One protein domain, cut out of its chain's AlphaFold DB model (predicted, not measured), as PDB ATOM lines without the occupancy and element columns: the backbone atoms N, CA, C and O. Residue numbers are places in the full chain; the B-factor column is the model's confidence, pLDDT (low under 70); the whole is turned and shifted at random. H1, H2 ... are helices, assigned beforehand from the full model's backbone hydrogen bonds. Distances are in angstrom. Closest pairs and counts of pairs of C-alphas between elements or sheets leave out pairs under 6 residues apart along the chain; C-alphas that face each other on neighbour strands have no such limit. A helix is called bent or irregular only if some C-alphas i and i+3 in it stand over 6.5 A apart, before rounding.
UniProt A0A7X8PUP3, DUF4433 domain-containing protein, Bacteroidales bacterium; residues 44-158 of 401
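What this domain is: This is residues 44 to 158 of the 401 residues of the protein "DUF4433 domain-containing protein" of Bacteroidales bacterium (UniProt A0A7X8PUP3). Seven helices, H1 to H7, make a zigzag stack, each folding back beside the one before it, with H1 at one end of the long axis and H7 at the other. This is an up-and-down bundle, each helix running against the one before. The printed part has 115 residues with seven named helices and no named strand; the class is all helix. It is compact, with a radius of gyration of the C-alphas of 14.2 A, and elongated, spanning 45 by 26 by 20 A.

Where its parts are: H1, residues 44 to 60, begins at C-alpha 44 (60.006, -40.754, 16.032) and is 24.5 A long. H2 holds residues 64 to 77, 20.1 A; H3 residues 81 to 93; H4 residues 97 to 110, 19.8 A; H5 residues 115 to 127. H6, residues 131 to 143, is neither bent nor irregular, but only just: C-alphas 133 and 136 are 6.1 A apart. H7, residues 147 to 156, ends at C-alpha 156 (40.652, -3.157, 11.479).

How they stand to each other: H1 and H2 touch as a hairpin at a shallow tilt of 11 degrees, opposite ways; their closest C-alphas, of Ala 55 and Ala 67, are 3.9 A apart. The hub, H3, touches H1, H2, H4 and H5. H1, with residues 52 to 59 alone, only just touches H3, with 3 pairs of C-alphas within 8 A, the closest Gly 59 and Ser 90 at 6.3 A. Further hairpins include H5 and H6, closest C-alphas Gly 122 and Ala 134 at 3.9 A, and H6 and H7, Trp 138 and Ala 149 at 4.7 A. H1 and H7 are apart. Every O i to N i+4 pair is within hydrogen-bond range in H1, H2, H3, H4, H5 and H7; in H6, 7 of 9 are.

The domain as a whole: The C-alphas farthest apart, of Ala 44 and Lys 158, are 46.2 A apart. The printed part has no cut, and its six links between helices are tight. Mean pLDDT of the printed part is 86.6; residues 58 to 59 and 130 to 131 are under 70.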
ATOM      1  N   ALA A  44      59.994 -42.206  15.910       76.19
ATOM      2  CA  ALA A  44      60.006 -40.754  16.032       76.19
ATOM      3  C   ALA A  44      58.621 -40.159  15.738       76.19
ATOM      4  O   ALA A  44      58.083 -39.445  16.582       76.19
ATOM      5  N   SER A  45      57.979 -40.520  14.620       78.50
ATOM      6  CA  SER A  45      56.604 -40.077  14.333       78.50
ATOM      7  C   SER A  45      55.609 -40.507  15.413       78.50
ATOM      8  O   SER A  45      54.740 -39.722  15.778       78.50
ATOM      9  N   ARG A  46      55.734 -41.727  15.958       78.06
ATOM     10  CA  ARG A  46      54.843 -42.211  17.031       78.06
ATOM     11  C   ARG A  46      54.987 -41.400  18.319       78.06
ATOM     12  O   ARG A  46      53.978 -40.972  18.873       78.06
ATOM     13  N   MET A  47      56.219 -41.158  18.771       81.19
ATOM     14  CA  MET A  47      56.478 -40.330  19.955       81.19
ATOM     15  C   MET A  47      56.041 -38.877  19.735       81.19
ATOM     16  O   MET A  47      55.507 -38.252  20.650       81.19
ATOM     17  N   ALA A  48      56.218 -38.352  18.519       79.44
ATOM     18  CA  ALA A  48      55.786 -37.010  18.160       79.44
ATOM     19  C   ALA A  48      54.262 -36.837  18.280       79.44
ATOM     20  O   ALA A  48      53.810 -35.911  18.954       79.44
ATOM     21  N   SER A  49      53.478 -37.760  17.708       79.19
ATOM     22  CA  SER A  49      52.015 -37.753  17.837       79.19
ATOM     23  C   SER A  49      51.558 -37.933  19.287       79.19
ATOM     24  O   SER A  49      50.732 -37.160  19.755       79.19
ATOM     25  N   TYR A  50      52.150 -38.873  20.033       79.06
ATOM     26  CA  TYR A  50      51.806 -39.111  21.440       79.06
ATOM     27  C   TYR A  50      51.926 -37.844  22.306       79.06
ATOM     28  O   TYR A  50      51.005 -37.496  23.044       79.06
ATOM     29  N   TYR A  51      53.040 -37.115  22.187       78.19
ATOM     30  CA  TYR A  51      53.213 -35.864  22.927       78.19
ATOM     31  C   TYR A  51      52.346 -34.721  22.390       78.19
ATOM     32  O   TYR A  51      51.919 -33.873  23.172       78.19
ATOM     33  N   TYR A  52      52.042 -34.702  21.090       83.69
ATOM     34  CA  TYR A  52      51.096 -33.748  20.514       83.69
ATOM     35  C   TYR A  52      49.678 -33.935  21.080       83.69
ATOM     36  O   TYR A  52      49.037 -32.946  21.428       83.69
ATOM     37  N   ASP A  53      49.215 -35.177  21.244       78.69
ATOM     38  CA  ASP A  53      47.874 -35.472  21.764       78.69
ATOM     39  C   ASP A  53      47.725 -35.043  23.235       78.69
ATOM     40  O   ASP A  53      46.732 -34.412  23.608       78.69
ATOM     41  N   ILE A  54      48.748 -35.300  24.065       82.50
ATOM     42  CA  ILE A  54      48.813 -34.802  25.453       82.50
ATOM     43  C   ILE A  54      48.793 -33.271  25.470       82.50
ATOM     44  O   ILE A  54      48.043 -32.661  26.234       82.50
ATOM     45  N   ALA A  55      49.594 -32.640  24.608       80.50
ATOM     46  CA  ALA A  55      49.684 -31.191  24.526       80.50
ATOM     47  C   ALA A  55      48.352 -30.540  24.120       80.50
ATOM     48  O   ALA A  55      47.932 -29.548  24.717       80.50
ATOM     49  N   TRP A  56      47.663 -31.125  23.139       76.62
ATOM     50  CA  TRP A  56      46.336 -30.701  22.704       76.62
ATOM     51  C   TRP A  56      45.317 -30.797  23.840       76.62
ATOM     52  O   TRP A  56      44.638 -29.815  24.143       76.62
ATOM     53  N   LYS A  57      45.270 -31.940  24.534       75.50
ATOM     54  CA  LYS A  57      44.353 -32.167  25.659       75.50
ATOM     55  C   LYS A  57      44.585 -31.189  26.814       75.50
ATOM     56  O   LYS A  57      43.621 -30.629  27.331       75.50
ATOM     57  N   ALA A  58      45.841 -30.926  27.178       67.06
ATOM     58  CA  ALA A  58      46.178 -29.920  28.184       67.06
ATOM     59  C   ALA A  58      45.765 -28.498  27.749       67.06
ATOM     60  O   ALA A  58      45.289 -27.719  28.574       67.06
ATOM     61  N   GLY A  59      45.896 -28.171  26.458       69.69
ATOM     62  CA  GLY A  59      45.484 -26.884  25.890       69.69
ATOM     63  C   GLY A  59      43.971 -26.645  25.949       69.69
ATOM     64  O   GLY A  59      43.551 -25.583  26.403       69.69
ATOM     65  N   GLU A  60      43.162 -27.638  25.565       74.25
ATOM     66  CA  GLU A  60      41.688 -27.577  25.654       74.25
ATOM     67  C   GLU A  60      41.187 -27.457  27.105       74.25
ATOM     68  O   GLU A  60      40.130 -26.886  27.368       74.25
ATOM     69  N   GLU A  61      41.955 -27.963  28.071       73.00
ATOM     70  CA  GLU A  61      41.654 -27.873  29.505       73.00
ATOM     71  C   GLU A  61      42.255 -26.619  30.171       73.00
ATOM     72  O   GLU A  61      42.289 -26.517  31.399       73.00
ATOM     73  N   GLY A  62      42.748 -25.660  29.377       73.69
ATOM     74  CA  GLY A  62      43.317 -24.390  29.843       73.69
ATOM     75  C   GLY A  62      44.700 -24.501  30.498       73.69
ATOM     76  O   GLY A  62      45.279 -23.488  30.896       73.69
ATOM     77  N   ARG A  63      45.284 -25.703  30.588       83.62
ATOM     78  CA  ARG A  63      46.628 -25.958  31.140       83.62
ATOM     79  C   ARG A  63      47.708 -25.684  30.093       83.62
ATOM     80  O   ARG A  63      48.530 -26.534  29.755       83.62
ATOM     81  N   HIS A  64      47.719 -24.457  29.580       85.31
ATOM     82  CA  HIS A  64      48.566 -24.050  28.459       85.31
ATOM     83  C   HIS A  64      50.075 -24.225  28.714       85.31
ATOM     84  O   HIS A  64      50.802 -24.557  27.783       85.31
ATOM     85  N   SER A  65      50.557 -24.100  29.956       91.00
ATOM     86  CA  SER A  65      51.969 -24.366  30.289       91.00
ATOM     87  C   SER A  65      52.364 -25.837  30.078       91.00
ATOM     88  O   SER A  65      53.413 -26.118  29.498       91.00
ATOM     89  N   GLU A  66      51.504 -26.780  30.480       86.62
ATOM     90  CA  GLU A  66      51.689 -28.222  30.244       86.62
ATOM     91  C   GLU A  66      51.565 -28.553  28.748       86.62
ATOM     92  O   GLU A  66      52.319 -29.376  28.217       86.62
ATOM     93  N   ALA A  67      50.658 -27.868  28.043       83.19
ATOM     94  CA  ALA A  67      50.529 -27.976  26.596       83.19
ATOM     95  C   ALA A  67      51.838 -27.595  25.886       83.19
ATOM     96  O   ALA A  67      52.342 -28.353  25.060       83.19
ATOM     97  N   ILE A  68      52.437 -26.456  26.245       96.06
ATOM     98  CA  ILE A  68      53.701 -25.981  25.666       96.06
ATOM     99  C   ILE A  68      54.835 -26.989  25.898       96.06
ATOM    100  O   ILE A  68      55.578 -27.286  24.960       96.06
ATOM    101  N   GLU A  69      54.956 -27.558  27.102       95.12
ATOM    102  CA  GLU A  69      55.988 -28.559  27.404       95.12
ATOM    103  C   GLU A  69      55.847 -29.815  26.530       95.12
ATOM    104  O   GLU A  69      56.829 -30.307  25.969       95.12
ATOM    105  N   ASN A  70      54.626 -30.321  26.359       89.19
ATOM    106  CA  ASN A  70      54.399 -31.510  25.544       89.19
ATOM    107  C   ASN A  70      54.508 -31.207  24.035       89.19
ATOM    108  O   ASN A  70      55.080 -32.017  23.306       89.19
ATOM    109  N   TYR A  71      54.143 -30.009  23.562       95.31
ATOM    110  CA  TYR A  71      54.465 -29.594  22.189       95.31
ATOM    111  C   TYR A  71      55.978 -29.493  21.949       95.31
ATOM    112  O   TYR A  71      56.435 -29.849  20.863       95.31
ATOM    113  N   ASN A  72      56.778 -29.067  22.938       97.50
ATOM    114  CA  ASN A  72      58.243 -29.080  22.818       97.50
ATOM    115  C   ASN A  72      58.763 -30.500  22.557       97.50
ATOM    116  O   ASN A  72      59.571 -30.690  21.647       97.50
ATOM    117  N   LYS A  73      58.258 -31.493  23.303       92.19
ATOM    118  CA  LYS A  73      58.596 -32.913  23.109       92.19
ATOM    119  C   LYS A  73      58.141 -33.403  21.732       92.19
ATOM    120  O   LYS A  73      58.938 -33.977  20.997       92.19
ATOM    121  N   ALA A  74      56.900 -33.117  21.331       86.94
ATOM    122  CA  ALA A  74      56.373 -33.494  20.017       86.94
ATOM    123  C   ALA A  74      57.266 -32.988  18.867       86.94
ATOM    124  O   ALA A  74      57.701 -33.760  18.012       86.94
ATOM    125  N   ILE A  75      57.614 -31.696  18.911       96.00
ATOM    126  CA  ILE A  75      58.484 -31.030  17.935       96.00
ATOM    127  C   ILE A  75      59.908 -31.606  17.954       96.00
ATOM    128  O   ILE A  75      60.509 -31.721  16.886       96.00
ATOM    129  N   SER A  76      60.451 -31.998  19.118       95.56
ATOM    130  CA  SER A  76      61.801 -32.580  19.194       95.56
ATOM    131  C   SER A  76      61.903 -33.965  18.552       95.56
ATOM    132  O   SER A  76      62.966 -34.310  18.044       95.56
ATOM    133  N   TYR A  77      60.817 -34.748  18.541       90.31
ATOM    134  CA  TYR A  77      60.765 -36.010  17.793       90.31
ATOM    135  C   TYR A  77      60.499 -35.791  16.302       90.31
ATOM    136  O   TYR A  77      61.156 -36.409  15.465       90.31
ATOM    137  N   LYS A  78      59.534 -34.928  15.959       90.75
ATOM    138  CA  LYS A  78      59.210 -34.598  14.568       90.75
ATOM    139  C   LYS A  78      58.611 -33.192  14.458       90.75
ATOM    140  O   LYS A  78      57.471 -32.981  14.871       90.75
ATOM    141  N   PRO A  79      59.318 -32.229  13.847       90.69
ATOM    142  CA  PRO A  79      58.746 -30.924  13.539       90.69
ATOM    143  C   PRO A  79      57.538 -31.047  12.599       90.69
ATOM    144  O   PRO A  79      57.589 -31.756  11.595       90.69
ATOM    145  N   SER A  80      56.460 -30.324  12.904       92.12
ATOM    146  CA  SER A  80      55.251 -30.244  12.076       92.12
ATOM    147  C   SER A  80      54.630 -28.856  12.201       92.12
ATOM    148  O   SER A  80      54.630 -28.274  13.287       92.12
ATOM    149  N   ALA A  81      54.081 -28.329  11.102       84.25
ATOM    150  CA  ALA A  81      53.460 -27.007  11.073       84.25
ATOM    151  C   ALA A  81      52.330 -26.879  12.113       84.25
ATOM    152  O   ALA A  81      52.280 -25.904  12.859       84.25
ATOM    153  N   THR A  82      51.499 -27.918  12.237       86.62
ATOM    154  CA  THR A  82      50.403 -28.003  13.213       86.62
ATOM    155  C   THR A  82      50.904 -27.930  14.656       86.62
ATOM    156  O   THR A  82      50.283 -27.286  15.498       86.62
ATOM    157  N   TYR A  83      52.055 -28.546  14.954       94.00
ATOM    158  CA  TYR A  83      52.610 -28.558  16.312       94.00
ATOM    159  C   TYR A  83      53.098 -27.162  16.707       94.00
ATOM    160  O   TYR A  83      52.831 -26.709  17.818       94.00
ATOM    161  N   TYR A  84      53.749 -26.451  15.779       94.12
ATOM    162  CA  TYR A  84      54.118 -25.053  15.984       94.12
ATOM    163  C   TYR A  84      52.876 -24.158  16.132       94.12
ATOM    164  O   TYR A  84      52.793 -23.425  17.111       94.12
ATOM    165  N   ASN A  85      51.870 -24.265  15.254       92.06
ATOM    166  CA  ASN A  85      50.624 -23.486  15.355       92.06
ATOM    167  C   ASN A  85      49.911 -23.666  16.711       92.06
ATOM    168  O   ASN A  85      49.460 -22.695  17.316       92.06
ATOM    169  N   ASN A  86      49.827 -24.897  17.217       89.00
ATOM    170  CA  ASN A  86      49.105 -25.163  18.462       89.00
ATOM    171  C   ASN A  86      49.939 -24.814  19.712       89.00
ATOM    172  O   ASN A  86      49.382 -24.361  20.720       89.00
ATOM    173  N   ARG A  87      51.277 -24.927  19.639       97.31
ATOM    174  CA  ARG A  87      52.184 -24.373  20.658       97.31
ATOM    175  C   ARG A  87      52.082 -22.852  20.717       97.31
ATOM    176  O   ARG A  87      51.982 -22.302  21.811       97.31
ATOM    177  N   ALA A  88      52.031 -22.196  19.559       92.44
ATOM    178  CA  ALA A  88      51.844 -20.757  19.444       92.44
ATOM    179  C   ALA A  88      50.530 -20.294  20.085       92.44
ATOM    180  O   ALA A  88      50.531 -19.348  20.866       92.44
ATOM    181  N   PHE A  89      49.427 -21.009  19.840       90.00
ATOM    182  CA  PHE A  89      48.144 -20.712  20.477       90.00
ATOM    183  C   PHE A  89      48.234 -20.783  22.005       90.00
ATOM    184  O   PHE A  89      47.827 -19.848  22.691       90.00
ATOM    185  N   SER A  90      48.829 -21.850  22.550       88.44
ATOM    186  CA  SER A  90      48.998 -21.981  24.004       88.44
ATOM    187  C   SER A  90      49.914 -20.896  24.583       88.44
ATOM    188  O   SER A  90      49.589 -20.333  25.624       88.44
ATOM    189  N   LYS A  91      50.995 -20.526  23.882       95.19
ATOM    190  CA  LYS A  91      51.856 -19.390  24.252       95.19
ATOM    191  C   LYS A  91      51.101 -18.061  24.268       95.19
ATOM    192  O   LYS A  91      51.207 -17.314  25.236       95.19
ATOM    193  N   ALA A  92      50.280 -17.787  23.253       85.50
ATOM    194  CA  ALA A  92      49.443 -16.590  23.210       85.50
ATOM    195  C   ALA A  92      48.423 -16.563  24.364       85.50
ATOM    196  O   ALA A  92      48.170 -15.506  24.933       85.50
ATOM    197  N   LYS A  93      47.883 -17.721  24.777       86.69
ATOM    198  CA  LYS A  93      47.023 -17.836  25.970       86.69
ATOM    199  C   LYS A  93      47.770 -17.632  27.294       86.69
ATOM    200  O   LYS A  93      47.150 -17.205  28.262       86.69
ATOM    201  N   THR A  94      49.082 -17.870  27.340       87.00
ATOM    202  CA  THR A  94      49.959 -17.485  28.463       87.00
ATOM    203  C   THR A  94      50.605 -16.103  28.282       87.00
ATOM    204  O   THR A  94      51.557 -15.784  28.988       87.00
ATOM    205  N   ASN A  95      50.107 -15.281  27.348       85.75
ATOM    206  CA  ASN A  95      50.613 -13.945  26.994       85.75
ATOM    207  C   ASN A  95      52.071 -13.895  26.476       85.75
ATOM    208  O   ASN A  95      52.660 -12.820  26.373       85.75
ATOM    209  N   ASP A  96      52.652 -15.033  26.077       88.81
ATOM    210  CA  ASP A  96      53.905 -15.096  25.310       88.81
ATOM    211  C   ASP A  96      53.613 -14.855  23.819       88.81
ATOM    212  O   ASP A  96      53.703 -15.746  22.971       88.81
ATOM    213  N   TYR A  97      53.208 -13.628  23.486       87.88
ATOM    214  CA  TYR A  97      52.878 -13.271  22.104       87.88
ATOM    215  C   TYR A  97      54.102 -13.318  21.181       87.88
ATOM    216  O   TYR A  97      53.970 -13.683  20.015       87.88
ATOM    217  N   LYS A  98      55.306 -13.021  21.692       90.44
ATOM    218  CA  LYS A  98      56.554 -13.086  20.911       90.44
ATOM    219  C   LYS A  98      56.879 -14.522  20.508       90.44
ATOM    220  O   LYS A  98      56.993 -14.805  19.317       90.44
ATOM    221  N   GLY A  99      56.934 -15.440  21.473       92.56
ATOM    222  CA  GLY A  99      57.167 -16.852  21.197       92.56
ATOM    223  C   GLY A  99      56.032 -17.498  20.398       92.56
ATOM    224  O   GLY A  99      56.278 -18.487  19.706       92.56
ATOM    225  N   ALA A 100      54.806 -16.965  20.471       93.25
ATOM    226  CA  ALA A 100      53.699 -17.378  19.614       93.25
ATOM    227  C   ALA A 100      53.882 -16.913  18.160       93.25
ATOM    228  O   ALA A 100      53.738 -17.716  17.242       93.25
ATOM    229  N   ILE A 101      54.262 -15.653  17.926       93.06
ATOM    230  CA  ILE A 101      54.554 -15.118  16.585       93.06
ATOM    231  C   ILE A 101      55.696 -15.896  15.917       93.06
ATOM    232  O   ILE A 101      55.596 -16.219  14.730       93.06
ATOM    233  N   GLU A 102      56.752 -16.250  16.657       95.75
ATOM    234  CA  GLU A 102      57.843 -17.107  16.168       95.75
ATOM    235  C   GLU A 102      57.333 -18.481  15.707       95.75
ATOM    236  O   GLU A 102      57.642 -18.931  14.601       95.75
ATOM    237  N   ASP A 103      56.500 -19.129  16.523       96.50
ATOM    238  CA  ASP A 103      55.958 -20.452  16.225       96.50
ATOM    239  C   ASP A 103      54.944 -20.426  15.069       96.50
ATOM    240  O   ASP A 103      55.047 -21.246  14.155       96.50
ATOM    241  N   TYR A 104      54.029 -19.452  15.009       94.69
ATOM    242  CA  TYR A 104      53.163 -19.282  13.836       94.69
ATOM    243  C   TYR A 104      53.977 -18.996  12.569       94.69
ATOM    244  O   TYR A 104      53.681 -19.548  11.511       94.69
ATOM    245  N   SER A 105      55.049 -18.205  12.665       96.44
ATOM    246  CA  SER A 105      55.958 -17.973  11.536       96.44
ATOM    247  C   SER A 105      56.641 -19.263  11.078       96.44
ATOM    248  O   SER A 105      56.823 -19.468   9.876       96.44
ATOM    249  N   LYS A 106      56.963 -20.172  12.007       96.62
ATOM    250  CA  LYS A 106      57.500 -21.494  11.673       96.62
ATOM    251  C   LYS A 106      56.449 -22.416  11.049       96.62
ATOM    252  O   LYS A 106      56.772 -23.130  10.100       96.62
ATOM    253  N   ALA A 107      55.202 -22.364  11.516       90.94
ATOM    254  CA  ALA A 107      54.078 -23.075  10.907       90.94
ATOM    255  C   ALA A 107      53.833 -22.610   9.461       90.94
ATOM    256  O   ALA A 107      53.775 -23.435   8.551       90.94
ATOM    257  N   ILE A 108      53.804 -21.292   9.234       94.94
ATOM    258  CA  ILE A 108      53.691 -20.665   7.908       94.94
ATOM    259  C   ILE A 108      54.871 -21.049   7.002       94.94
ATOM    260  O   ILE A 108      54.660 -21.356   5.834       94.94
ATOM    261  N   GLN A 109      56.108 -21.096   7.514       94.88
ATOM    262  CA  GLN A 109      57.265 -21.532   6.718       94.88
ATOM    263  C   GLN A 109      57.118 -22.980   6.214       94.88
ATOM    264  O   GLN A 109      57.572 -23.300   5.118       94.88
ATOM    265  N   LEU A 110      56.511 -23.858   7.018       83.88
ATOM    266  CA  LEU A 110      56.323 -25.275   6.695       83.88
ATOM    267  C   LEU A 110      55.080 -25.536   5.827       83.88
ATOM    268  O   LEU A 110      55.081 -26.481   5.042       83.88
ATOM    269  N   ALA A 111      54.034 -24.718   5.955       87.19
ATOM    270  CA  ALA A 111      52.788 -24.829   5.198       87.19
ATOM    271  C   ALA A 111      52.217 -23.428   4.873       87.19
ATOM    272  O   ALA A 111      51.263 -22.976   5.508       87.19
ATOM    273  N   PRO A 112      52.773 -22.723   3.869       90.06
ATOM    274  CA  PRO A 112      52.449 -21.315   3.605       90.06
ATOM    275  C   PRO A 112      51.052 -21.085   3.017       90.06
ATOM    276  O   PRO A 112      50.604 -19.943   2.959       90.06
ATOM    277  N   ASN A 113      50.364 -22.147   2.590       88.94
ATOM    278  CA  ASN A 113      49.014 -22.082   2.030       88.94
ATOM    279  C   ASN A 113      47.913 -22.358   3.069       88.94
ATOM    280  O   ASN A 113      46.740 -22.353   2.711       88.94
ATOM    281  N   GLU A 114      48.268 -22.596   4.336       86.81
ATOM    282  CA  GLU A 114      47.290 -22.805   5.405       86.81
ATOM    283  C   GLU A 114      46.797 -21.457   5.954       86.81
ATOM    284  O   GLU A 114      47.501 -20.772   6.703       86.81
ATOM    285  N   ALA A 115      45.584 -21.063   5.560       78.31
ATOM    286  CA  ALA A 115      44.982 -19.777   5.908       78.31
ATOM    287  C   ALA A 115      44.873 -19.559   7.428       78.31
ATOM    288  O   ALA A 115      45.019 -18.426   7.893       78.31
ATOM    289  N   LEU A 116      44.662 -20.632   8.201       85.00
ATOM    290  CA  LEU A 116      44.536 -20.574   9.658       85.00
ATOM    291  C   LEU A 116      45.808 -20.048  10.338       85.00
ATOM    292  O   LEU A 116      45.725 -19.297  11.308       85.00
ATOM    293  N   TYR A 117      46.993 -20.402   9.833       91.06
ATOM    294  CA  TYR A 117      48.258 -20.025  10.474       91.06
ATOM    295  C   TYR A 117      48.541 -18.526  10.316       91.06
ATOM    296  O   TYR A 117      48.974 -17.871  11.265       91.06
ATOM    297  N   TRP A 118      48.213 -17.970   9.146       91.81
ATOM    298  CA  TRP A 118      48.233 -16.528   8.895       91.81
ATOM    299  C   TRP A 118      47.192 -15.796   9.753       91.81
ATOM    300  O   TRP A 118      47.531 -14.829  10.428       91.81
ATOM    301  N   LEU A 119      45.949 -16.288   9.803       88.81
ATOM    302  CA  LEU A 119      44.876 -15.703  10.617       88.81
ATOM    303  C   LEU A 119      45.260 -15.616  12.105       88.81
ATOM    304  O   LEU A 119      45.141 -14.552  12.719       88.81
ATOM    305  N   ASN A 120      45.774 -16.714  12.665       87.06
ATOM    306  CA  ASN A 120      46.194 -16.798  14.062       87.06
ATOM    307  C   ASN A 120      47.382 -15.877  14.381       87.06
ATOM    308  O   ASN A 120      47.405 -15.240  15.441       87.06
ATOM    309  N   ARG A 121      48.360 -15.762  13.469       93.44
ATOM    310  CA  ARG A 121      49.477 -14.824  13.647       93.44
ATOM    311  C   ARG A 121      49.002 -13.374  13.585       93.44
ATOM    312  O   ARG A 121      49.395 -12.596  14.450       93.44
ATOM    313  N   GLY A 122      48.076 -13.046  12.682       91.69
ATOM    314  CA  GLY A 122      47.435 -11.730  12.621       91.69
ATOM    315  C   GLY A 122      46.712 -11.360  13.922       91.69
ATOM    316  O   GLY A 122      46.947 -10.286  14.477       91.69
ATOM    317  N   TYR A 123      45.926 -12.282  14.493       87.50
ATOM    318  CA  TYR A 123      45.329 -12.094  15.824       87.50
ATOM    319  C   TYR A 123      46.376 -11.870  16.918       87.50
ATOM    320  O   TYR A 123      46.191 -11.025  17.790       87.50
ATOM    321  N   THR A 124      47.486 -12.604  16.873       86.38
ATOM    322  CA  THR A 124      48.560 -12.489  17.870       86.38
ATOM    323  C   THR A 124      49.328 -11.173  17.736       86.38
ATOM    324  O   THR A 124      49.709 -10.593  18.748       86.38
ATOM    325  N   HIS A 125      49.503 -10.656  16.516       85.81
ATOM    326  CA  HIS A 125      50.049  -9.320  16.280       85.81
ATOM    327  C   HIS A 125      49.142  -8.222  16.850       85.81
ATOM    328  O   HIS A 125      49.639  -7.360  17.572       85.81
ATOM    329  N   SER A 126      47.828  -8.287  16.607       83.00
ATOM    330  CA  SER A 126      46.864  -7.311  17.145       83.00
ATOM    331  C   SER A 126      46.771  -7.367  18.680       83.00
ATOM    332  O   SER A 126      46.862  -6.338  19.339       83.00
ATOM    333  N   ASN A 127      46.741  -8.567  19.278       75.38
ATOM    334  CA  ASN A 127      46.780  -8.749  20.741       75.38
ATOM    335  C   ASN A 127      48.103  -8.300  21.397       75.38
ATOM    336  O   ASN A 127      48.164  -8.157  22.615       75.38
ATOM    337  N   ASN A 128      49.162  -8.102  20.608       76.25
ATOM    338  CA  ASN A 128      50.450  -7.559  21.043       76.25
ATOM    339  C   ASN A 128      50.592  -6.074  20.641       76.25
ATOM    340  O   ASN A 128      51.713  -5.611  20.446       76.25
ATOM    341  N   ASP A 129      49.486  -5.349  20.441       70.31
ATOM    342  CA  ASP A 129      49.421  -3.932  20.037       70.31
ATOM    343  C   ASP A 129      50.177  -3.595  18.726       70.31
ATOM    344  O   ASP A 129      50.641  -2.476  18.514       70.31
ATOM    345  N   ASN A 130      50.327  -4.569  17.819       67.69
ATOM    346  CA  ASN A 130      51.027  -4.433  16.534       67.69
ATOM    347  C   ASN A 130      50.069  -4.615  15.339       67.69
ATOM    348  O   ASN A 130      50.306  -5.440  14.452       67.69
ATOM    349  N   ASP A 131      48.993  -3.826  15.286       66.12
ATOM    350  CA  ASP A 131      47.986  -3.880  14.208       66.12
ATOM    351  C   ASP A 131      48.584  -3.690  12.796       66.12
ATOM    352  O   ASP A 131      48.110  -4.299  11.833       66.12
ATOM    353  N   GLU A 132      49.674  -2.922  12.662       73.75
ATOM    354  CA  GLU A 132      50.399  -2.746  11.390       73.75
ATOM    355  C   GLU A 132      50.944  -4.071  10.819       73.75
ATOM    356  O   GLU A 132      51.047  -4.223   9.600       73.75
ATOM    357  N   LEU A 133      51.244  -5.049  11.683       83.69
ATOM    358  CA  LEU A 133      51.700  -6.392  11.305       83.69
ATOM    359  C   LEU A 133      50.547  -7.402  11.181       83.69
ATOM    360  O   LEU A 133      50.691  -8.411  10.493       83.69
ATOM    361  N   ALA A 134      49.388  -7.125  11.785       87.44
ATOM    362  CA  ALA A 134      48.212  -7.989  11.697       87.44
ATOM    363  C   ALA A 134      47.544  -7.943  10.311       87.44
ATOM    364  O   ALA A 134      47.129  -8.968   9.765       87.44
ATOM    365  N   CYS A 135      47.475  -6.755   9.705       91.62
ATOM    366  CA  CYS A 135      46.787  -6.549   8.432       91.62
ATOM    367  C   CYS A 135      47.386  -7.309   7.226       91.62
ATOM    368  O   CYS A 135      46.604  -7.870   6.453       91.62
ATOM    369  N   PRO A 136      48.719  -7.390   7.031       94.19
ATOM    370  CA  PRO A 136      49.317  -8.249   6.003       94.19
ATOM    371  C   PRO A 136      48.961  -9.732   6.170       94.19
ATOM    372  O   PRO A 136      48.689 -10.414   5.180       94.19
ATOM    373  N   ASP A 137      48.905 -10.214   7.412       93.31
ATOM    374  CA  ASP A 137      48.593 -11.605   7.736       93.31
ATOM    375  C   ASP A 137      47.121 -11.941   7.479       93.31
ATOM    376  O   ASP A 137      46.824 -12.925   6.797       93.31
ATOM    377  N   TRP A 138      46.187 -11.089   7.915       94.62
ATOM    378  CA  TRP A 138      44.773 -11.251   7.566       94.62
ATOM    379  C   TRP A 138      44.536 -11.103   6.060       94.62
ATOM    380  O   TRP A 138      43.756 -11.863   5.487       94.62
ATOM    381  N   LYS A 139      45.267 -10.218   5.369       95.81
ATOM    382  CA  LYS A 139      45.229 -10.158   3.901       95.81
ATOM    383  C   LYS A 139      45.632 -11.498   3.296       95.81
ATOM    384  O   LYS A 139      44.936 -11.993   2.409       95.81
ATOM    385  N   LYS A 140      46.709 -12.116   3.789       96.31
ATOM    386  CA  LYS A 140      47.166 -13.393   3.246       96.31
ATOM    387  C   LYS A 140      46.211 -14.545   3.557       96.31
ATOM    388  O   LYS A 140      45.913 -15.339   2.667       96.31
ATOM    389  N   ALA A 141      45.660 -14.598   4.765       91.62
ATOM    390  CA  ALA A 141      44.618 -15.556   5.119       91.62
ATOM    391  C   ALA A 141      43.360 -15.396   4.239       91.62
ATOM    392  O   ALA A 141      42.795 -16.393   3.796       91.62
ATOM    393  N   ALA A 142      42.952 -14.160   3.924       93.06
ATOM    394  CA  ALA A 142      41.818 -13.874   3.043       93.06
ATOM    395  C   ALA A 142      42.070 -14.294   1.583       93.06
ATOM    396  O   ALA A 142      41.182 -14.869   0.954       93.06
ATOM    397  N   GLU A 143      43.279 -14.060   1.052       95.12
ATOM    398  CA  GLU A 143      43.712 -14.567  -0.265       95.12
ATOM    399  C   GLU A 143      43.672 -16.103  -0.340       95.12
ATOM    400  O   GLU A 143      43.390 -16.662  -1.397       95.12
ATOM    401  N   LEU A 144      43.939 -16.781   0.780       83.69
ATOM    402  CA  LEU A 144      43.873 -18.238   0.926       83.69
ATOM    403  C   LEU A 144      42.454 -18.759   1.251       83.69
ATOM    404  O   LEU A 144      42.276 -19.957   1.449       83.69
ATOM    405  N   GLY A 145      41.439 -17.885   1.277       84.88
ATOM    406  CA  GLY A 145      40.027 -18.259   1.424       84.88
ATOM    407  C   GLY A 145      39.422 -18.099   2.823       84.88
ATOM    408  O   GLY A 145      38.274 -18.489   3.021       84.88
ATOM    409  N   SER A 146      40.130 -17.514   3.796       83.88
ATOM    410  CA  SER A 146      39.545 -17.224   5.113       83.88
ATOM    411  C   SER A 146      38.573 -16.039   5.050       83.88
ATOM    412  O   SER A 146      38.982 -14.885   4.913       83.88
ATOM    413  N   GLU A 147      37.274 -16.318   5.181       83.75
ATOM    414  CA  GLU A 147      36.234 -15.285   5.305       83.75
ATOM    415  C   GLU A 147      36.390 -14.467   6.598       83.75
ATOM    416  O   GLU A 147      36.238 -13.251   6.577       83.75
ATOM    417  N   GLU A 148      36.788 -15.104   7.703       82.62
ATOM    418  CA  GLU A 148      37.075 -14.424   8.975       82.62
ATOM    419  C   GLU A 148      38.196 -13.389   8.813       82.62
ATOM    420  O   GLU A 148      38.093 -12.264   9.294       82.62
ATOM    421  N   ALA A 149      39.229 -13.711   8.034       88.50
ATOM    422  CA  ALA A 149      40.283 -12.755   7.741       88.50
ATOM    423  C   ALA A 149      39.790 -11.559   6.901       88.50
ATOM    424  O   ALA A 149      40.279 -10.446   7.092       88.50
ATOM    425  N   LYS A 150      38.788 -11.739   6.024       89.38
ATOM    426  CA  LYS A 150      38.135 -10.617   5.320       89.38
ATOM    427  C   LYS A 150      37.357  -9.728   6.288       89.38
ATOM    428  O   LYS A 150      37.492  -8.511   6.218       89.38
ATOM    429  N   GLU A 151      36.611 -10.321   7.220       87.00
ATOM    430  CA  GLU A 151      35.906  -9.587   8.282       87.00
ATOM    431  C   GLU A 151      36.894  -8.762   9.132       87.00
ATOM    432  O   GLU A 151      36.650  -7.587   9.417       87.00
ATOM    433  N   MET A 152      38.058  -9.331   9.469       85.94
ATOM    434  CA  MET A 152      39.124  -8.623  10.188       85.94
ATOM    435  C   MET A 152      39.740  -7.482   9.363       85.94
ATOM    436  O   MET A 152      39.939  -6.387   9.893       85.94
ATOM    437  N   LEU A 153      39.970  -7.677   8.059       89.44
ATOM    438  CA  LEU A 153      40.431  -6.608   7.164       89.44
ATOM    439  C   LEU A 153      39.430  -5.452   7.077       89.44
ATOM    440  O   LEU A 153      39.823  -4.288   7.162       89.44
ATOM    441  N   GLU A 154      38.139  -5.758   6.935       85.38
ATOM    442  CA  GLU A 154      37.084  -4.746   6.919       85.38
ATOM    443  C   GLU A 154      36.982  -4.001   8.249       85.38
ATOM    444  O   GLU A 154      36.724  -2.800   8.254       85.38
ATOM    445  N   LYS A 155      37.176  -4.681   9.379       85.12
ATOM    446  CA  LYS A 155      36.994  -4.082  10.703       85.12
ATOM    447  C   LYS A 155      38.199  -3.260  11.171       85.12
ATOM    448  O   LYS A 155      37.994  -2.198  11.756       85.12
ATOM    449  N   TYR A 156      39.422  -3.717  10.899       84.19
ATOM    450  CA  TYR A 156      40.652  -3.157  11.479       84.19
ATOM    451  C   TYR A 156      41.622  -2.557  10.448       84.19
ATOM    452  O   TYR A 156      42.370  -1.643  10.780       84.19
ATOM    453  N   CYS A 157      41.585  -3.003   9.189       84.75
ATOM    454  CA  CYS A 157      42.615  -2.686   8.188       84.75
ATOM    455  C   CYS A 157      42.162  -1.723   7.087       84.75
ATOM    456  O   CYS A 157      42.801  -1.638   6.033       84.75
ATOM    457  N   LYS A 158      41.066  -0.983   7.302       74.94
ATOM    458  CA  LYS A 158      40.663   0.070   6.363       74.94
ATOM    459  C   LYS A 158      41.793   1.101   6.246       74.94
ATOM    460  O   LYS A 158      42.239   1.616   7.273       74.94
TER     461      LYS A 158